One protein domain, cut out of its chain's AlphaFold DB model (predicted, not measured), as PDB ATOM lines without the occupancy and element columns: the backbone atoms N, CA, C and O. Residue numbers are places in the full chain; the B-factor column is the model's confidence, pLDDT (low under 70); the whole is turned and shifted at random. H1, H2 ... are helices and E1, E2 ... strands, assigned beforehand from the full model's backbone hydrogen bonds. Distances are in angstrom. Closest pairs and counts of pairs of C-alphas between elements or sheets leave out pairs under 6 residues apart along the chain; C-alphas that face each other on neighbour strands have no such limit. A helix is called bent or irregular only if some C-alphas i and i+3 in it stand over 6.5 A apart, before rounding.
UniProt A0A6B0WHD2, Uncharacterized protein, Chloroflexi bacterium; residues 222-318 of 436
ATOM      1  N   GLY A 222     183.379 157.288  89.788       80.44
ATOM      2  CA  GLY A 222     184.737 157.835  89.756       80.44
ATOM      3  C   GLY A 222     185.783 156.718  89.772       80.44
ATOM      4  O   GLY A 222     185.433 155.538  89.803       80.44
ATOM      5  N   ILE A 223     187.065 157.086  89.723       83.62
ATOM      6  CA  ILE A 223     188.179 156.139  89.867       83.62
ATOM      7  C   ILE A 223     188.749 156.282  91.279       83.62
ATOM      8  O   ILE A 223     189.285 157.334  91.619       83.62
ATOM      9  N   ASP A 224     188.712 155.210  92.074       85.75
ATOM     10  CA  ASP A 224     189.437 155.154  93.344       85.75
ATOM     11  C   ASP A 224     190.941 155.048  93.052       85.75
ATOM     12  O   ASP A 224     191.511 153.969  92.844       85.75
ATOM     13  N   SER A 225     191.592 156.208  93.038       86.44
ATOM     14  CA  SER A 225     193.015 156.335  92.725       86.44
ATOM     15  C   SER A 225     193.907 155.585  93.702       86.44
ATOM     16  O   SER A 225     194.951 155.067  93.308       86.44
ATOM     17  N   ARG A 226     193.515 155.490  94.977       85.62
ATOM     18  CA  ARG A 226     194.326 154.797  95.986       85.62
ATOM     19  C   ARG A 226     194.327 153.300  95.720       85.62
ATOM     20  O   ARG A 226     195.397 152.689  95.713       85.62
ATOM     21  N   ARG A 227     193.154 152.718  95.453       86.81
ATOM     22  CA  ARG A 227     193.043 151.305  95.055       86.81
ATOM     23  C   ARG A 227     193.754 151.041  93.737       86.81
ATOM     24  O   ARG A 227     194.512 150.078  93.651       86.81
ATOM     25  N   PHE A 228     193.576 151.908  92.741       89.56
ATOM     26  CA  PHE A 228     194.235 151.770  91.443       89.56
ATOM     27  C   PHE A 228     195.761 151.724  91.552       89.56
ATOM     28  O   PHE A 228     196.388 150.780  91.064       89.56
ATOM     29  N   LEU A 229     196.360 152.688  92.252       90.06
ATOM     30  CA  LEU A 229     197.809 152.742  92.434       90.06
ATOM     31  C   LEU A 229     198.346 151.551  93.239       90.06
ATOM     32  O   LEU A 229     199.407 151.015  92.908       90.06
ATOM     33  N   ALA A 230     197.618 151.107  94.268       88.06
ATOM     34  CA  ALA A 230     197.993 149.929  95.049       88.06
ATOM     35  C   ALA A 230     197.992 148.656  94.189       88.06
ATOM     36  O   ALA A 230     198.973 147.913  94.191       88.06
ATOM     37  N   HIS A 231     196.936 148.437  93.401       88.31
ATOM     38  CA  HIS A 231     196.840 147.288  92.503       88.31
ATOM     39  C   HIS A 231     197.917 147.297  91.421       88.31
ATOM     40  O   HIS A 231     198.522 146.259  91.169       88.31
ATOM     41  N   CYS A 232     198.197 148.458  90.828       88.06
ATOM     42  CA  CYS A 232     199.270 148.609  89.850       88.06
ATOM     43  C   CYS A 232     200.626 148.186  90.440       88.06
ATOM     44  O   CYS A 232     201.323 147.347  89.871       88.06
ATOM     45  N   ARG A 233     200.978 148.709  91.623       88.62
ATOM     46  CA  ARG A 233     202.232 148.371  92.311       88.62
ATOM     47  C   ARG A 233     202.327 146.880  92.631       88.62
ATOM     48  O   ARG A 233     203.371 146.272  92.402       88.62
ATOM     49  N   ASP A 234     201.262 146.307  93.180       88.62
ATOM     50  CA  ASP A 234     201.249 144.904  93.588       88.62
ATOM     51  C   ASP A 234     201.362 143.970  92.371       88.62
ATOM     52  O   ASP A 234     202.090 142.980  92.431       88.62
ATOM     53  N   GLU A 235     200.708 144.292  91.252       88.44
ATOM     54  CA  GLU A 235     200.792 143.493  90.025       88.44
ATOM     55  C   GLU A 235     202.174 143.602  89.362       88.44
ATOM     56  O   GLU A 235     202.737 142.590  88.943       88.44
ATOM     57  N   ILE A 236     202.774 144.798  89.348       86.50
ATOM     58  CA  ILE A 236     204.157 145.022  88.893       86.50
ATOM     59  C   ILE A 236     205.147 144.175  89.697       86.50
ATOM     60  O   ILE A 236     206.036 143.557  89.116       86.50
ATOM     61  N   ALA A 237     204.994 144.121  91.023       84.69
ATOM     62  CA  ALA A 237     205.888 143.358  91.893       84.69
ATOM     63  C   ALA A 237     205.737 141.835  91.731       84.69
ATOM     64  O   ALA A 237     206.688 141.094  91.973       84.69
ATOM     65  N   ARG A 238     204.547 141.359  91.344       85.75
ATOM     66  CA  ARG A 238     204.265 139.927  91.154       85.75
ATOM     67  C   ARG A 238     204.753 139.381  89.816       85.75
ATOM     68  O   ARG A 238     204.957 138.173  89.718       85.75
ATOM     69  N   ARG A 239     204.881 140.219  88.784       80.44
ATOM     70  CA  ARG A 239     205.187 139.764  87.421       80.44
ATOM     71  C   ARG A 239     206.668 139.854  87.090       80.44
ATOM     72  O   ARG A 239     207.349 140.819  87.421       80.44
ATOM     73  N   GLU A 240     207.150 138.861  86.347       75.00
ATOM     74  CA  GLU A 240     208.450 138.946  85.690       75.00
ATOM     75  C   GLU A 240     208.333 139.931  84.519       75.00
ATOM     76  O   GLU A 240     207.682 139.663  83.511       75.00
ATOM     77  N   LEU A 241     208.917 141.119  84.689       79.56
ATOM     78  CA  LEU A 241     208.911 142.179  83.673       79.56
ATOM     79  C   LEU A 241     210.083 142.070  82.690       79.56
ATOM     80  O   LEU A 241     210.186 142.871  81.761       79.56
ATOM     81  N   GLY A 242     210.990 141.122  82.926       78.56
ATOM     82  CA  GLY A 242     212.101 140.818  82.041       78.56
ATOM     83  C   GLY A 242     211.669 139.850  80.947       78.56
ATOM     84  O   GLY A 242     211.008 138.853  81.217       78.56
ATOM     85  N   LEU A 243     212.085 140.129  79.717       79.19
ATOM     86  CA  LEU A 243     211.939 139.215  78.593       79.19
ATOM     87  C   LEU A 243     213.316 139.051  77.948       79.19
ATOM     88  O   LEU A 243     213.931 140.023  77.521       79.19
ATOM     89  N   ALA A 244     213.852 137.829  77.954       77.19
ATOM     90  CA  ALA A 244     215.218 137.573  77.497       77.19
ATOM     91  C   ALA A 244     215.395 137.959  76.018       77.19
ATOM     92  O   ALA A 244     214.600 137.548  75.178       77.19
ATOM     93  N   GLY A 245     216.442 138.731  75.711       73.62
ATOM     94  CA  GLY A 245     216.689 139.265  74.364       73.62
ATOM     95  C   GLY A 245     215.874 140.514  74.013       73.62
ATOM     96  O   GLY A 245     216.048 141.057  72.927       73.62
ATOM     97  N   PHE A 246     215.027 140.998  74.925       84.94
ATOM     98  CA  PHE A 246     214.251 142.219  74.749       84.94
ATOM     99  C   PHE A 246     214.600 143.264  75.817       84.94
ATOM    100  O   PHE A 246     214.904 142.953  76.975       84.94
ATOM    101  N   ASP A 247     214.510 144.525  75.421       83.75
ATOM    102  CA  ASP A 247     214.440 145.672  76.307       83.75
ATOM    103  C   ASP A 247     212.994 145.988  76.635       83.75
ATOM    104  O   ASP A 247     212.109 145.964  75.782       83.75
ATOM    105  N   ARG A 248     212.739 146.289  77.902       87.50
ATOM    106  CA  ARG A 248     211.436 146.782  78.330       87.50
ATOM    107  C   ARG A 248     211.368 148.267  78.009       87.50
ATOM    108  O   ARG A 248     212.057 149.055  78.649       87.50
ATOM    109  N   ILE A 249     210.511 148.627  77.063       85.19
ATOM    110  CA  ILE A 249     210.342 150.014  76.617       85.19
ATOM    111  C   ILE A 249     209.297 150.768  77.438       85.19
ATOM    112  O   ILE A 249     209.333 151.989  77.487       85.19
ATOM    113  N   GLY A 250     208.392 150.062  78.124       84.50
ATOM    114  CA  GLY A 250     207.461 150.726  79.028       84.50
ATOM    115  C   GLY A 250     206.611 149.790  79.874       84.50
ATOM    116  O   GLY A 250     206.403 148.620  79.539       84.50
ATOM    117  N   VAL A 251     206.128 150.331  80.991       89.19
ATOM    118  CA  VAL A 251     205.157 149.698  81.897       89.19
ATOM    119  C   VAL A 251     204.015 150.674  82.102       89.19
ATOM    120  O   VAL A 251     204.255 151.783  82.556       89.19
ATOM    121  N   PHE A 252     202.788 150.266  81.815       91.81
ATOM    122  CA  PHE A 252     201.616 151.129  81.802       91.81
ATOM    123  C   PHE A 252     200.507 150.503  82.631       91.81
ATOM    124  O   PHE A 252     200.065 149.395  82.364       91.81
ATOM    125  N   CYS A 253     200.016 151.217  83.624       91.00
ATOM    126  CA  CYS A 253     198.769 150.908  84.290       91.00
ATOM    127  C   CYS A 253     197.723 151.884  83.779       91.00
ATOM    128  O   CYS A 253     197.873 153.096  83.931       91.00
ATOM    129  N   HIS A 254     196.644 151.355  83.223       90.56
ATOM    130  CA  HIS A 254     195.492 152.124  82.776       90.56
ATOM    131  C   HIS A 254     194.341 151.859  83.734       90.56
ATOM    132  O   HIS A 254     194.032 150.700  84.001       90.56
ATOM    133  N   ALA A 255     193.686 152.900  84.241       87.31
ATOM    134  CA  ALA A 255     192.467 152.734  85.033       87.31
ATOM    135  C   ALA A 255     191.274 152.331  84.146       87.31
ATOM    136  O   ALA A 255     190.351 151.656  84.598       87.31
ATOM    137  N   GLN A 256     191.311 152.736  82.874       82.38
ATOM    138  CA  GLN A 256     190.370 152.344  81.829       82.38
ATOM    139  C   GLN A 256     191.134 152.182  80.517       82.38
ATOM    140  O   GLN A 256     191.552 153.170  79.917       82.38
ATOM    141  N   TYR A 257     191.302 150.945  80.065       80.94
ATOM    142  CA  TYR A 257     191.975 150.658  78.808       80.94
ATOM    143  C   TYR A 257     191.141 151.117  77.608       80.94
ATOM    144  O   TYR A 257     189.962 150.760  77.492       80.94
ATOM    145  N   ARG A 258     191.747 151.882  76.695       73.50
ATOM    146  CA  ARG A 258     191.102 152.312  75.451       73.50
ATOM    147  C   ARG A 258     191.673 151.549  74.260       73.50
ATOM    148  O   ARG A 258     192.875 151.393  74.099       73.50
ATOM    149  N   MET A 259     190.773 151.032  73.430       62.12
ATOM    150  CA  MET A 259     191.112 150.117  72.333       62.12
ATOM    151  C   MET A 259     191.802 150.802  71.146       62.12
ATOM    152  O   MET A 259     192.334 150.117  70.279       62.12
ATOM    153  N   ASP A 260     191.787 152.131  71.083       55.72
ATOM    154  CA  ASP A 260     192.460 152.924  70.053       55.72
ATOM    155  C   ASP A 260     193.983 153.007  70.246       55.72
ATOM    156  O   ASP A 260     194.684 153.425  69.325       55.72
ATOM    157  N   GLU A 261     194.507 152.565  71.395       51.12
ATOM    158  CA  GLU A 261     195.923 152.708  71.748       51.12
ATOM    159  C   GLU A 261     196.810 151.516  71.337       51.12
ATOM    160  O   GLU A 261     198.016 151.704  71.199       51.12
ATOM    161  N   ASN A 262     196.253 150.323  71.054       52.22
ATOM    162  CA  ASN A 262     197.034 149.177  70.558       52.22
ATOM    163  C   ASN A 262     196.278 148.310  69.541       52.22
ATOM    164  O   ASN A 262     195.221 147.742  69.826       52.22
ATOM    165  N   VAL A 263     196.888 148.107  68.371       49.56
ATOM    166  CA  VAL A 263     196.426 147.152  67.355       49.56
ATOM    167  C   VAL A 263     196.693 145.727  67.862       49.56
ATOM    168  O   VAL A 263     197.806 145.228  67.744       49.56
ATOM    169  N   GLY A 264     195.687 145.069  68.453       59.19
ATOM    170  CA  GLY A 264     195.729 143.621  68.727       59.19
ATOM    171  C   GLY A 264     195.062 143.138  70.018       59.19
ATOM    172  O   GLY A 264     194.671 141.974  70.079       59.19
ATOM    173  N   ALA A 265     194.883 143.997  71.027       68.88
ATOM    174  CA  ALA A 265     194.307 143.588  72.311       68.88
ATOM    175  C   ALA A 265     192.817 143.177  72.191       68.88
ATOM    176  O   ALA A 265     192.080 143.733  71.369       68.88
ATOM    177  N   PRO A 266     192.331 142.220  73.005       74.19
ATOM    178  CA  PRO A 266     190.961 141.738  72.917       74.19
ATOM    179  C   PRO A 266     189.970 142.762  73.482       74.19
ATOM    180  O   PRO A 266     190.216 143.401  74.504       74.19
ATOM    181  N   TRP A 267     188.781 142.828  72.872       76.75
ATOM    182  CA  TRP A 267     187.674 143.705  73.288       76.75
ATOM    183  C   TRP A 267     187.257 143.529  74.751       76.75
ATOM    184  O   TRP A 267     186.736 144.459  75.356       76.75
ATOM    185  N   SER A 268     187.534 142.366  75.349       78.00
ATOM    186  CA  SER A 268     187.282 142.092  76.765       78.00
ATOM    187  C   SER A 268     188.092 142.962  77.732       78.00
ATOM    188  O   SER A 268     187.795 142.949  78.923       78.00
ATOM    189  N   LEU A 269     189.130 143.667  77.268       78.75
ATOM    190  CA  LEU A 269     189.907 144.603  78.087       78.75
ATOM    191  C   LEU A 269     189.378 146.039  78.021       78.75
ATOM    192  O   LEU A 269     189.694 146.830  78.904       78.75
ATOM    193  N   ALA A 270     188.568 146.382  77.018       79.62
ATOM    194  CA  ALA A 270     188.072 147.740  76.821       79.62
ATOM    195  C   ALA A 270     187.325 148.259  78.062       79.62
ATOM    196  O   ALA A 270     186.454 147.579  78.607       79.62
ATOM    197  N   GLY A 271     187.677 149.462  78.520       75.12
ATOM    198  CA  GLY A 271     187.075 150.107  79.690       75.12
ATOM    199  C   GLY A 271     187.460 149.491  81.040       75.12
ATOM    200  O   GLY A 271     187.002 149.978  82.073       75.12
ATOM    201  N   ARG A 272     188.305 148.452  81.061       80.44
ATOM    202  CA  ARG A 272     188.765 147.790  82.290       80.44
ATOM    203  C   ARG A 272     190.133 148.319  82.713       80.44
ATOM    204  O   ARG A 272     190.898 148.765  81.855       80.44
ATOM    205  N   PRO A 273     190.467 148.253  84.008       87.81
ATOM    206  CA  PRO A 273     191.807 148.576  84.447       87.81
ATOM    207  C   PRO A 273     192.774 147.455  84.044       87.81
ATOM    208  O   PRO A 273     192.472 146.269  84.211       87.81
ATOM    209  N   VAL A 274     193.930 147.815  83.492       89.69
ATOM    210  CA  VAL A 274     194.923 146.849  82.998       89.69
ATOM    211  C   VAL A 274     196.341 147.322  83.276       89.69
ATOM    212  O   VAL A 274     196.629 148.515  83.218       89.69
ATOM    213  N   LEU A 275     197.225 146.368  83.543       91.25
ATOM    214  CA  LEU A 275     198.664 146.509  83.406       91.25
ATOM    215  C   LEU A 275     199.048 146.055  81.996       91.25
ATOM    216  O   LEU A 275     198.766 144.925  81.602       91.25
ATOM    217  N   GLU A 276     199.705 146.928  81.262       90.38
ATOM    218  CA  GLU A 276     200.303 146.709  79.959       90.38
ATOM    219  C   GLU A 276     201.818 146.850  80.090       90.38
ATOM    220  O   GLU A 276     202.322 147.782  80.715       90.38
ATOM    221  N   VAL A 277     202.567 145.931  79.497       89.00
ATOM    222  CA  VAL A 277     204.026 146.018  79.443       89.00
ATOM    223  C   VAL A 277     204.463 145.818  78.013       89.00
ATOM    224  O   VAL A 277     203.973 144.920  77.329       89.00
ATOM    225  N   ARG A 278     205.366 146.686  77.568       87.69
ATOM    226  CA  ARG A 278     205.882 146.701  76.206       87.69
ATOM    227  C   ARG A 278     207.368 146.390  76.210       87.69
ATOM    228  O   ARG A 278     208.127 146.914  77.032       87.69
ATOM    229  N   TRP A 279     207.776 145.586  75.244       86.44
ATOM    230  CA  TRP A 279     209.152 145.187  75.012       86.44
ATOM    231  C   TRP A 279     209.541 145.379  73.548       86.44
ATOM    232  O   TRP A 279     208.718 145.210  72.647       86.44
ATOM    233  N   GLN A 280     210.813 145.685  73.321       89.00
ATOM    234  CA  GLN A 280     211.448 145.792  72.014       89.00
ATOM    235  C   GLN A 280     212.655 144.859  71.978       89.00
ATOM    236  O   GLN A 280     213.437 144.810  72.920       89.00
ATOM    237  N   LEU A 281     212.802 144.093  70.908       81.06
ATOM    238  CA  LEU A 281     213.932 143.195  70.712       81.06
ATOM    239  C   LEU A 281     215.238 144.007  70.646       81.06
ATOM    240  O   LEU A 281     215.291 144.994  69.913       81.06
ATOM    241  N   ARG A 282     216.264 143.587  71.404       78.69
ATOM    242  CA  ARG A 282     217.563 144.289  71.502       78.69
ATOM    243  C   ARG A 282     218.346 144.233  70.202       78.69
ATOM    244  O   ARG A 282     218.781 145.249  69.678       78.69
ATOM    245  N   ASP A 283     218.492 143.015  69.698       78.38
ATOM    246  CA  ASP A 283     219.288 142.702  68.524       78.38
ATOM    247  C   ASP A 283     218.371 142.206  67.415       78.38
ATOM    248  O   ASP A 283     217.438 141.441  67.664       78.38
ATOM    249  N   ALA A 284     218.646 142.597  66.173       72.12
ATOM    250  CA  ALA A 284     217.888 142.112  65.029       72.12
ATOM    251  C   ALA A 284     218.073 140.590  64.870       72.12
ATOM    252  O   ALA A 284     219.083 140.116  64.350       72.12
ATOM    253  N   LEU A 285     217.078 139.820  65.315       73.06
ATOM    254  CA  LEU A 285     216.985 138.376  65.112       73.06
ATOM    255  C   LEU A 285     215.874 138.067  64.112       73.06
ATOM    256  O   LEU A 285     214.895 138.800  63.988       73.06
ATOM    257  N   GLU A 286     215.994 136.947  63.406       76.06
ATOM    258  CA  GLU A 286     214.922 136.498  62.523       76.06
ATOM    259  C   GLU A 286     213.667 136.118  63.340       76.06
ATOM    260  O   GLU A 286     213.796 135.411  64.347       76.06
ATOM    261  N   PRO A 287     212.446 136.478  62.892       75.88
ATOM    262  CA  PRO A 287     211.197 136.194  63.614       75.88
ATOM    263  C   PRO A 287     211.028 134.738  64.048       75.88
ATOM    264  O   PRO A 287     210.603 134.458  65.168       75.88
ATOM    265  N   ARG A 288     211.453 133.790  63.204       80.31
ATOM    266  CA  ARG A 288     211.393 132.350  63.506       80.31
ATOM    267  C   ARG A 288     212.184 131.934  64.751       80.31
ATOM    268  O   ARG A 288     211.917 130.867  65.292       80.31
ATOM    269  N   VAL A 289     213.163 132.735  65.176       77.62
ATOM    270  CA  VAL A 289     214.012 132.458  66.341       77.62
ATOM    271  C   VAL A 289     213.360 132.982  67.616       77.62
ATOM    272  O   VAL A 289     213.275 132.251  68.601       77.62
ATOM    273  N   TYR A 290     212.892 134.234  67.614       77.94
ATOM    274  CA  TYR A 290     212.464 134.896  68.847       77.94
ATOM    275  C   TYR A 290     210.960 134.798  69.126       77.94
ATOM    276  O   TYR A 290     210.587 134.792  70.297       77.94
ATOM    277  N   VAL A 291     210.094 134.692  68.106       79.94
ATOM    278  CA  VAL A 291     208.630 134.757  68.298       79.94
ATOM    279  C   VAL A 291     208.147 133.639  69.220       79.94
ATOM    280  O   VAL A 291     207.558 133.918  70.260       79.94
ATOM    281  N   GLY A 292     208.486 132.381  68.918       78.19
ATOM    282  CA  GLY A 292     208.048 131.242  69.734       78.19
ATOM    283  C   GLY A 292     208.606 131.258  71.165       78.19
ATOM    284  O   GLY A 292     207.918 130.863  72.104       78.19
ATOM    285  N   LEU A 293     209.835 131.754  71.357       81.19
ATOM    286  CA  LEU A 293     210.440 131.894  72.686       81.19
ATOM    287  C   LEU A 293     209.760 133.001  73.504       81.19
ATOM    288  O   LEU A 293     209.471 132.800  74.686       81.19
ATOM    289  N   ALA A 294     209.480 134.147  72.880       81.69
ATOM    290  CA  ALA A 294     208.799 135.268  73.516       81.69
ATOM    291  C   ALA A 294     207.352 134.909  73.878       81.69
ATOM    292  O   ALA A 294     206.928 135.133  75.010       81.69
ATOM    293  N   GLU A 295     206.616 134.269  72.968       84.44
ATOM    294  CA  GLU A 295     205.246 133.816  73.219       84.44
ATOM    295  C   GLU A 295     205.156 132.792  74.352       84.44
ATOM    296  O   GLU A 295     204.210 132.850  75.140       84.44
ATOM    297  N   ALA A 296     206.128 131.878  74.458       82.94
ATOM    298  CA  ALA A 296     206.185 130.896  75.538       82.94
ATOM    299  C   ALA A 296     206.458 131.552  76.899       82.94
ATOM    300  O   ALA A 296     205.872 131.161  77.905       82.94
ATOM    301  N   ARG A 297     207.323 132.571  76.947       83.44
ATOM    302  CA  ARG A 297     207.612 133.319  78.184       83.44
ATOM    303  C   ARG A 297     206.478 134.238  78.601       83.44
ATOM    304  O   ARG A 297     206.240 134.414  79.792       83.44
ATOM    305  N   LEU A 298     205.765 134.794  77.631       87.25
ATOM    306  CA  LEU A 298     204.607 135.637  77.874       87.25
ATOM    307  C   LEU A 298     203.328 134.826  78.130       87.25
ATOM    308  O   LEU A 298     202.291 135.420  78.402       87.25
ATOM    309  N   GLU A 299     203.377 133.494  78.081       87.56
ATOM    310  CA  GLU A 299     202.214 132.624  78.289       87.56
ATOM    311  C   GLU A 299     201.385 132.930  79.553       87.56
ATOM    312  O   GLU A 299     200.162 133.007  79.414       87.56
ATOM    313  N   PRO A 300     201.992 133.261  80.713       87.50
ATOM    314  CA  PRO A 300     201.260 133.609  81.938       87.50
ATOM    315  C   PRO A 300     200.523 134.963  81.905       87.50
ATOM    316  O   PRO A 300     199.874 135.358  82.884       87.50
ATOM    317  N   TRP A 301     200.663 135.741  80.831       88.25
ATOM    318  CA  TRP A 301     199.923 136.986  80.641       88.25
ATOM    319  C   TRP A 301     198.515 136.688  80.134       88.25
ATOM    320  O   TRP A 301     198.311 135.796  79.314       88.25
ATOM    321  N   PHE A 302     197.532 137.463  80.604       87.12
ATOM    322  CA  PHE A 302     196.131 137.279  80.207       87.12
ATOM    323  C   PHE A 302     195.961 137.401  78.692       87.12
ATOM    324  O   PHE A 302     195.240 136.624  78.070       87.12
ATOM    325  N   TRP A 303     196.641 138.379  78.104       88.50
ATOM    326  CA  TRP A 303     196.795 138.483  76.666       88.50
ATOM    327  C   TRP A 303     198.216 138.925  76.339       88.50
ATOM    328  O   TRP A 303     198.844 139.648  77.114       88.50
ATOM    329  N   ARG A 304     198.726 138.474  75.197       88.69
ATOM    330  CA  ARG A 304     200.075 138.762  74.721       88.69
ATOM    331  C   ARG A 304     200.087 138.878  73.207       88.69
ATOM    332  O   ARG A 304     199.311 138.200  72.537       88.69
ATOM    333  N   GLY A 305     200.998 139.687  72.690       86.12
ATOM    334  CA  GLY A 305     201.273 139.790  71.265       86.12
ATOM    335  C   GLY A 305     202.767 139.924  71.029       86.12
ATOM    336  O   GLY A 305     203.443 140.625  71.777       86.12
ATOM    337  N   VAL A 306     203.275 139.255  69.999       84.00
ATOM    338  CA  VAL A 306     204.649 139.412  69.515       84.00
ATOM    339  C   VAL A 306     204.567 139.698  68.019       84.00
ATOM    340  O   VAL A 306     203.943 138.937  67.281       84.00
ATOM    341  N   SER A 307     205.128 140.819  67.576       83.31
ATOM    342  CA  SER A 307     205.194 141.189  66.165       83.31
ATOM    343  C   SER A 307     206.443 140.609  65.504       83.31
ATOM    344  O   SER A 307     207.422 140.271  66.167       83.31
ATOM    345  N   ASP A 308     206.420 140.531  64.176       78.06
ATOM    346  CA  ASP A 308     207.550 140.140  63.328       78.06
ATOM    347  C   ASP A 308     208.634 141.228  63.209       78.06
ATOM    348  O   ASP A 308     209.745 140.951  62.755       78.06
ATOM    349  N   VAL A 309     208.354 142.442  63.685       79.50
ATOM    350  CA  VAL A 309     209.314 143.555  63.788       79.50
ATOM    351  C   VAL A 309     209.957 143.666  65.178       79.50
ATOM    352  O   VAL A 309     210.562 144.683  65.514       79.50
ATOM    353  N   GLY A 310     209.837 142.623  66.005       79.25
ATOM    354  CA  GLY A 310     210.531 142.524  67.289       79.25
ATOM    355  C   GLY A 310     209.862 143.284  68.429       79.25
ATOM    356  O   GLY A 310     210.508 143.544  69.439       79.25
ATOM    357  N   GLN A 311     208.582 143.639  68.308       86.88
ATOM    358  CA  GLN A 311     207.819 144.197  69.425       86.88
ATOM    359  C   GLN A 311     207.100 143.080  70.164       86.88
ATOM    360  O   GLN A 311     206.539 142.179  69.545       86.88
ATOM    361  N   ALA A 312     207.071 143.152  71.486       86.81
ATOM    362  CA  ALA A 312     206.238 142.281  72.294       86.81
ATOM    363  C   ALA A 312     205.431 143.100  73.296       86.81
ATOM    364  O   ALA A 312     205.882 144.129  73.798       86.81
ATOM    365  N   VAL A 313     204.223 142.640  73.592       88.50
ATOM    366  CA  VAL A 313     203.321 143.287  74.536       88.50
ATOM    367  C   VAL A 313     202.596 142.241  75.369       88.50
ATOM    368  O   VAL A 313     202.236 141.170  74.878       88.50
ATOM    369  N   GLY A 314     202.390 142.554  76.639       89.25
ATOM    370  CA  GLY A 314     201.696 141.710  77.601       89.25
ATOM    371  C   GLY A 314     200.672 142.533  78.359       89.25
ATOM    372  O   GLY A 314     200.950 143.662  78.756       89.25
ATOM    373  N   PHE A 315     199.491 141.958  78.565       89.88
ATOM    374  CA  PHE A 315     198.399 142.567  79.310       89.88
ATOM    375  C   PHE A 315     197.966 141.689  80.476       89.88
ATOM    376  O   PHE A 315     197.849 140.465  80.354       89.88
ATOM    377  N   ALA A 316     197.692 142.330  81.603       90.88
ATOM    378  CA  ALA A 316     197.161 141.725  82.807       90.88
ATOM    379  C   ALA A 316     196.012 142.593  83.344       90.88
ATOM    380  O   ALA A 316     196.234 143.759  83.671       90.88
ATOM    381  N   PRO A 317     194.776 142.072  83.432       90.25
ATOM    382  CA  PRO A 317     193.677 142.775  84.071       90.25
ATOM    383  C   PRO A 317     194.017 143.098  85.523       90.25
ATOM    384  O   PRO A 317     194.460 142.225  86.270       90.25
ATOM    385  N   LEU A 318     193.768 144.338  85.927       86.88
ATOM    386  CA  LEU A 318     193.822 144.743  87.324       86.88
ATOM    387  C   LEU A 318     192.431 144.568  87.961       86.88
ATOM    388  O   LEU A 318     191.421 144.523  87.250       86.88
TER     389      LEU A 318
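AT A GLANCE: This is residues 222 to 318 of the 436 residues of an uncharacterized protein of Chloroflexi bacterium (UniProt A0A6B0WHD2). An antiparallel four-stranded sheet, E1 - E2 - E4 - E3, has two separate helices over one face: H1 over E1 and E2, H2 over E4. The 97 printed residues run H1 E1 E2 H2 E3 E4, a mixed class in two layers, compact with a radius of gyration of the C-alphas of 13.8 A, spanning 46 by 26 by 19 A.

IN THESE COORDINATES: E1 is residues 246 to 254, 22.7 A; E2 274 to 281, 22.9 A; E4 311 to 317, 20.4 A, ending at C-alpha 317 (193.677, 142.775, 84.071); E3 303 to 306. H1, residues 225 to 238, 20.0 A, begins at C-alpha 225 (193.015, 156.335, 92.725); H2 is 287 to 297.

HOW THE PARTS SIT: Hairpin E1 and E2 has N 252 and O 276 at 2.8 A; E2 and E4, N 277 and O 314 at 2.9 A; hairpin E3 and E4, N 305 and O 313 at 2.9 A. H1, at a height of 9.3 A over the sheet, runs slantwise to the strands; its closest C-alphas to E1 are Cys 232 and Cys 253, 6.0 A. H2, at 8.6 A, runs along them; its closest to E3 are Val 291 and Val 306, 6.2 A. E2, H2 and E3 form a split strand-helix-strand unit, two same-way strands with E4 between, its crossover right-handed. Every O i to N i+4 pair is within hydrogen-bond range in H1, 5 of 7 in H2, only just irregular with C-alphas 289 and 292 7.0 A apart.

THE WHOLE: The printed part has no cut; the link E1 to E2 is long, and its residues 259 to 265 are under pLDDT 70.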